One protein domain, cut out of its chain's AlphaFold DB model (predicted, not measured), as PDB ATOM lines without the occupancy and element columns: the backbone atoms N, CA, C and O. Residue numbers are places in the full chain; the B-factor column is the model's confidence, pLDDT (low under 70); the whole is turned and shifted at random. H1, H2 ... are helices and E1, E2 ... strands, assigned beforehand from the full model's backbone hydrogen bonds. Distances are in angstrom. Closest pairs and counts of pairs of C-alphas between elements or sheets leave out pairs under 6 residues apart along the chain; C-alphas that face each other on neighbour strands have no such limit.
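What this domain is: This is residues 30 to 79 of the 79 residues of an uncharacterized protein of Torulaspora sp. CBS 2947 (UniProt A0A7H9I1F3). A small antiparallel sheet, E1 - E2 - E3, has a wide loop, residues 42 to 55, reaching out at one end and the H2 arm at the other, of which residues 69 to 77 stick out. Fifty residues are printed, with named elements E1, E2, H1, E3, H2, class mixed. The whole is loose, radius of gyration of the C-alphas 12.9 A, and flat, 37 by 23 by 11 A.

How they stand to each other: Start with the hairpin of E1, residues 30 to 34, and E2, residues 37 to 41: N 31 and O 39 are within hydrogen-bond range, 2.8 A. E3, residues 60 to 62, is antiparallel to E2; see N 61 and O 38, 2.8 A. H1, residues 56 to 59, only grazes the sheet. H2, residues 65 to 77, is not on it; its O i to N i+4 pairs are all within range, while H1 is too short for one.

Where its parts are: Find C-alpha 30 at (40.824, -36.044, -14.504); E1 runs 11.9 A, E2 12.7 A, H2 18.4 A to C-alpha 77 at (50.289, -53.295, -19.142).

The domain as a whole: The printed part has no cut. The E2 to H1 link is long. Residues 78 to 79 have pLDDT under 70.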
ATOM      1  N   LYS A  30      39.625 -36.727 -14.984       90.50
ATOM      2  CA  LYS A  30      40.824 -36.044 -14.504       90.50
ATOM      3  C   LYS A  30      41.856 -36.005 -15.638       90.50
ATOM      4  O   LYS A  30      42.357 -37.045 -16.065       90.50
ATOM      5  N   CYS A  31      42.160 -34.813 -16.147       91.12
ATOM      6  CA  CYS A  31      43.113 -34.598 -17.235       91.12
ATOM      7  C   CYS A  31      44.370 -33.895 -16.718       91.12
ATOM      8  O   CYS A  31      44.291 -32.769 -16.236       91.12
ATOM      9  N   LEU A  32      45.531 -34.544 -16.812       91.56
ATOM     10  CA  LEU A  32      46.800 -33.972 -16.356       91.56
ATOM     11  C   LEU A  32      47.196 -32.770 -17.232       91.56
ATOM     12  O   LEU A  32      47.343 -32.913 -18.445       91.56
ATOM     13  N   ILE A  33      47.388 -31.601 -16.616       91.81
ATOM     14  CA  ILE A  33      47.768 -30.350 -17.300       91.81
ATOM     15  C   ILE A  33      49.172 -29.863 -16.910       91.81
ATOM     16  O   ILE A  33      49.803 -29.138 -17.678       91.81
ATOM     17  N   GLN A  34      49.669 -30.261 -15.732       90.44
ATOM     18  CA  GLN A  34      51.030 -30.016 -15.237       90.44
ATOM     19  C   GLN A  34      51.499 -31.205 -14.380       90.44
ATOM     20  O   GLN A  34      50.707 -32.090 -14.079       90.44
ATOM     21  N   GLN A  35      52.773 -31.215 -13.964       84.94
ATOM     22  CA  GLN A  35      53.439 -32.373 -13.343       84.94
ATOM     23  C   GLN A  35      52.666 -32.994 -12.164       84.94
ATOM     24  O   GLN A  35      52.606 -34.212 -12.092       84.94
ATOM     25  N   ASN A  36      52.000 -32.185 -11.335       91.19
ATOM     26  CA  ASN A  36      51.183 -32.654 -10.204       91.19
ATOM     27  C   ASN A  36      49.800 -31.989 -10.174       91.19
ATOM     28  O   ASN A  36      49.189 -31.854  -9.116       91.19
ATOM     29  N   TYR A  37      49.327 -31.496 -11.321       92.38
ATOM     30  CA  TYR A  37      48.023 -30.849 -11.412       92.38
ATOM     31  C   TYR A  37      47.233 -31.412 -12.575       92.38
ATOM     32  O   TYR A  37      47.700 -31.452 -13.718       92.38
ATOM     33  N   ALA A  38      45.999 -31.784 -12.279       93.00
ATOM     34  CA  ALA A  38      45.021 -32.162 -13.271       93.00
ATOM     35  C   ALA A  38      43.817 -31.231 -13.216       93.00
ATOM     36  O   ALA A  38      43.523 -30.628 -12.191       93.00
ATOM     37  N   MET A  39      43.111 -31.126 -14.331       92.44
ATOM     38  CA  MET A  39      41.828 -30.454 -14.415       92.44
ATOM     39  C   MET A  39      40.724 -31.498 -14.540       92.44
ATOM     40  O   MET A  39      40.831 -32.420 -15.354       92.44
ATOM     41  N   ILE A  40      39.663 -31.342 -13.757       93.12
ATOM     42  CA  ILE A  40      38.430 -32.105 -13.916       93.12
ATOM     43  C   ILE A  40      37.657 -31.514 -15.097       93.12
ATOM     44  O   ILE A  40      37.244 -30.354 -15.063       93.12
ATOM     45  N   ILE A  41      37.499 -32.294 -16.166       93.19
ATOM     46  CA  ILE A  41      36.863 -31.857 -17.414       93.19
ATOM     47  C   ILE A  41      35.794 -32.831 -17.887       93.19
ATOM     48  O   ILE A  41      35.864 -34.034 -17.632       93.19
ATOM     49  N   CYS A  42      34.803 -32.314 -18.612       93.56
ATOM     50  CA  CYS A  42      33.854 -33.170 -19.305       93.56
ATOM     51  C   CYS A  42      34.493 -33.703 -20.600       93.56
ATOM     52  O   CYS A  42      35.014 -32.905 -21.380       93.56
ATOM     53  N   PRO A  43      34.461 -35.024 -20.859       92.44
ATOM     54  CA  PRO A  43      35.009 -35.590 -22.092       92.44
ATOM     55  C   PRO A  43      34.114 -35.340 -23.318       92.44
ATOM     56  O   PRO A  43      34.556 -35.526 -24.454       92.44
ATOM     57  N   SER A  44      32.860 -34.929 -23.110       93.88
ATOM     58  CA  SER A  44      31.901 -34.663 -24.180       93.88
ATOM     59  C   SER A  44      32.348 -33.491 -25.052       93.88
ATOM     60  O   SER A  44      32.448 -32.361 -24.581       93.88
ATOM     61  N   LEU A  45      32.508 -33.713 -26.360       90.69
ATOM     62  CA  LEU A  45      32.857 -32.648 -27.318       90.69
ATOM     63  C   LEU A  45      31.755 -31.586 -27.483       90.69
ATOM     64  O   LEU A  45      31.995 -30.534 -28.070       90.69
ATOM     65  N   GLN A  46      30.545 -31.876 -27.000       95.12
ATOM     66  CA  GLN A  46      29.401 -30.962 -27.022       95.12
ATOM     67  C   GLN A  46      29.216 -30.222 -25.686       95.12
ATOM     68  O   GLN A  46      28.334 -29.374 -25.571       95.12
ATOM     69  N   CYS A  47      30.034 -30.525 -24.671       93.81
ATOM     70  CA  CYS A  47      30.007 -29.869 -23.371       93.81
ATOM     71  C   CYS A  47      31.301 -29.081 -23.156       93.81
ATOM     72  O   CYS A  47      32.396 -29.585 -23.370       93.81
ATOM     73  N   ALA A  48      31.178 -27.838 -22.699       93.44
ATOM     74  CA  ALA A  48      32.324 -26.963 -22.460       93.44
ATOM     75  C   ALA A  48      32.717 -26.885 -20.976       93.44
ATOM     76  O   ALA A  48      33.436 -25.967 -20.590       93.44
ATOM     77  N   PHE A  49      32.239 -27.798 -20.126       93.00
ATOM     78  CA  PHE A  49      32.625 -27.830 -18.716       93.00
ATOM     79  C   PHE A  49      34.105 -28.238 -18.556       93.00
ATOM     80  O   PHE A  49      34.515 -29.242 -19.147       93.00
ATOM     81  N   PRO A  50      34.903 -27.526 -17.733       92.56
ATOM     82  CA  PRO A  50      34.547 -26.390 -16.871       92.56
ATOM     83  C   PRO A  50      34.812 -25.013 -17.511       92.56
ATOM     84  O   PRO A  50      34.588 -23.983 -16.881       92.56
ATOM     85  N   PHE A  51      35.298 -24.961 -18.751       92.06
ATOM     86  CA  PHE A  51      35.717 -23.735 -19.444       92.06
ATOM     87  C   PHE A  51      34.598 -22.726 -19.710       92.06
ATOM     88  O   PHE A  51      34.863 -21.542 -19.891       92.06
ATOM     89  N   ASN A  52      33.343 -23.168 -19.719       90.81
ATOM     90  CA  ASN A  52      32.191 -22.274 -19.797       90.81
ATOM     91  C   ASN A  52      31.792 -21.655 -18.446       90.81
ATOM     92  O   ASN A  52      30.752 -21.000 -18.363       90.81
ATOM     93  N   GLN A  53      32.601 -21.837 -17.400       87.69
ATOM     94  CA  GLN A  53      32.420 -21.209 -16.097       87.69
ATOM     95  C   GLN A  53      33.494 -20.152 -15.832       87.69
ATOM     96  O   GLN A  53      34.669 -20.338 -16.135       87.69
ATOM     97  N   ASN A  54      33.120 -19.082 -15.125       85.31
ATOM     98  CA  ASN A  54      34.062 -18.051 -14.661       85.31
ATOM     99  C   ASN A  54      35.053 -18.557 -13.591       85.31
ATOM    100  O   ASN A  54      35.927 -17.812 -13.158       85.31
ATOM    101  N   LYS A  55      34.892 -19.805 -13.143       86.25
ATOM    102  CA  LYS A  55      35.636 -20.455 -12.063       86.25
ATOM    103  C   LYS A  55      36.280 -21.768 -12.521       86.25
ATOM    104  O   LYS A  55      36.419 -22.705 -11.748       86.25
ATOM    105  N   ALA A  56      36.676 -21.856 -13.791       85.00
ATOM    106  CA  ALA A  56      37.309 -23.062 -14.331       85.00
ATOM    107  C   ALA A  56      38.549 -23.501 -13.525       85.00
ATOM    108  O   ALA A  56      38.797 -24.693 -13.377       85.00
ATOM    109  N   VAL A  57      39.280 -22.540 -12.950       87.75
ATOM    110  CA  VAL A  57      40.439 -22.785 -12.075       87.75
ATOM    111  C   VAL A  57      40.102 -23.568 -10.803       87.75
ATOM    112  O   VAL A  57      40.967 -24.284 -10.313       87.75
ATOM    113  N   ASP A  58      38.858 -23.510 -10.320       89.44
ATOM    114  CA  ASP A  58      38.410 -24.259  -9.136       89.44
ATOM    115  C   ASP A  58      38.334 -25.772  -9.418       89.44
ATOM    116  O   ASP A  58      38.249 -26.573  -8.495       89.44
ATOM    117  N   ASN A  59      38.397 -26.174 -10.694       89.88
ATOM    118  CA  ASN A  59      38.403 -27.574 -11.124       89.88
ATOM    119  C   ASN A  59      39.828 -28.123 -11.305       89.88
ATOM    120  O   ASN A  59      40.004 -29.210 -11.858       89.88
ATOM    121  N   ILE A  60      40.853 -27.365 -10.900       91.81
ATOM    122  CA  ILE A  60      42.239 -27.830 -10.869       91.81
ATOM    123  C   ILE A  60      42.480 -28.524  -9.533       91.81
ATOM    124  O   ILE A  60      42.335 -27.926  -8.470       91.81
ATOM    125  N   VAL A  61      42.891 -29.783  -9.602       92.31
ATOM    126  CA  VAL A  61      43.181 -30.630  -8.449       92.31
ATOM    127  C   VAL A  61      44.650 -31.018  -8.441       92.31
ATOM    128  O   VAL A  61      45.267 -31.216  -9.493       92.31
ATOM    129  N   TYR A  62      45.209 -31.127  -7.238       92.62
ATOM    130  CA  TYR A  62      46.512 -31.746  -7.053       92.62
ATOM    131  C   TYR A  62      46.400 -33.250  -7.315       92.62
ATOM    132  O   TYR A  62      45.387 -33.874  -6.999       92.62
ATOM    133  N   VAL A  63      47.436 -33.821  -7.914       90.44
ATOM    134  CA  VAL A  63      47.544 -35.253  -8.182       90.44
ATOM    135  C   VAL A  63      48.880 -35.717  -7.640       90.44
ATOM    136  O   VAL A  63      49.913 -35.134  -7.971       90.44
ATOM    137  N   ASP A  64      48.851 -36.757  -6.812       91.56
ATOM    138  CA  ASP A  64      50.074 -37.351  -6.294       91.56
ATOM    139  C   ASP A  64      50.845 -38.067  -7.411       91.56
ATOM    140  O   ASP A  64      50.261 -38.715  -8.284       91.56
ATOM    141  N   GLU A  65      52.172 -37.971  -7.385       89.19
ATOM    142  CA  GLU A  65      53.031 -38.585  -8.400       89.19
ATOM    143  C   GLU A  65      52.827 -40.108  -8.480       89.19
ATOM    144  O   GLU A  65      52.878 -40.681  -9.572       89.19
ATOM    145  N   ASN A  66      52.517 -40.771  -7.359       90.69
ATOM    146  CA  ASN A  66      52.231 -42.202  -7.358       90.69
ATOM    147  C   ASN A  66      50.955 -42.527  -8.149       90.69
ATOM    148  O   ASN A  66      50.959 -43.484  -8.922       90.69
ATOM    149  N   GLU A  67      49.903 -41.700  -8.051       87.56
ATOM    150  CA  GLU A  67      48.671 -41.857  -8.845       87.56
ATOM    151  C   GLU A  67      48.987 -41.755 -10.349       87.56
ATOM    152  O   GLU A  67      48.533 -42.571 -11.158       87.56
ATOM    153  N   VAL A  68      49.839 -40.797 -10.737       87.56
ATOM    154  CA  VAL A  68      50.281 -40.632 -12.133       87.56
ATOM    155  C   VAL A  68      51.031 -41.874 -12.627       87.56
ATOM    156  O   VAL A  68      50.753 -42.375 -13.724       87.56
ATOM    157  N   LEU A  69      51.969 -42.388 -11.827       90.38
ATOM    158  CA  LEU A  69      52.759 -43.575 -12.160       90.38
ATOM    159  C   LEU A  69      51.893 -44.836 -12.263       90.38
ATOM    160  O   LEU A  69      52.101 -45.649 -13.169       90.38
ATOM    161  N   GLU A  70      50.902 -44.998 -11.389       89.88
ATOM    162  CA  GLU A  70      49.955 -46.113 -11.434       89.88
ATOM    163  C   GLU A  70      49.131 -46.104 -12.719       89.88
ATOM    164  O   GLU A  70      49.066 -47.118 -13.425       89.88
ATOM    165  N   VAL A  71      48.560 -44.952 -13.081       87.69
ATOM    166  CA  VAL A  71      47.802 -44.799 -14.330       87.69
ATOM    167  C   VAL A  71      48.698 -45.062 -15.545       87.69
ATOM    168  O   VAL A  71      48.282 -45.746 -16.487       87.69
ATOM    169  N   ALA A  72      49.942 -44.575 -15.536       87.94
ATOM    170  CA  ALA A  72      50.904 -44.831 -16.605       87.94
ATOM    171  C   ALA A  72      51.228 -46.328 -16.735       87.94
ATOM    172  O   ALA A  72      51.200 -46.878 -17.840       87.94
ATOM    173  N   ARG A  73      51.456 -47.015 -15.610       91.75
ATOM    174  CA  ARG A  73      51.695 -48.461 -15.575       91.75
ATOM    175  C   ARG A  73      50.514 -49.234 -16.151       91.75
ATOM    176  O   ARG A  73      50.732 -50.096 -16.997       91.75
ATOM    177  N   GLN A  74      49.284 -48.904 -15.749       90.31
ATOM    178  CA  GLN A  74      48.073 -49.561 -16.251       90.31
ATOM    179  C   GLN A  74      47.961 -49.479 -17.779       90.31
ATOM    180  O   GLN A  74      47.630 -50.478 -18.421       90.31
ATOM    181  N   ARG A  75      48.270 -48.311 -18.363       87.75
ATOM    182  CA  ARG A  75      48.270 -48.099 -19.822       87.75
ATOM    183  C   ARG A  75      49.295 -48.985 -20.526       87.75
ATOM    184  O   ARG A  75      48.966 -49.587 -21.540       87.75
ATOM    185  N   LEU A  76      50.500 -49.098 -19.970       90.25
ATOM    186  CA  LEU A  76      51.572 -49.921 -20.539       90.25
ATOM    187  C   LEU A  76      51.295 -51.427 -20.414       90.25
ATOM    188  O   LEU A  76      51.680 -52.186 -21.293       90.25
ATOM    189  N   THR A  77      50.619 -51.870 -19.350       90.06
ATOM    190  CA  THR A  77      50.289 -53.295 -19.142       90.06
ATOM    191  C   THR A  77      49.082 -53.799 -19.930       90.06
ATOM    192  O   THR A  77      48.932 -55.006 -20.084       90.06
ATOM    193  N   LYS A  78      48.195 -52.910 -20.390       67.62
ATOM    194  CA  LYS A  78      47.017 -53.273 -21.201       67.62
ATOM    195  C   LYS A  78      47.309 -53.290 -22.710       67.62
ATOM    196  O   LYS A  78      46.365 -53.377 -23.494       67.62
ATOM    197  N   SER A  79      48.581 -53.167 -23.093       49.66
ATOM    198  CA  SER A  79      49.037 -53.103 -24.481       49.66
ATOM    199  C   SER A  79      49.599 -54.421 -24.993       49.66
ATOM    200  O   SER A  79      50.013 -55.264 -24.169       49.66
TER     201      SER A  79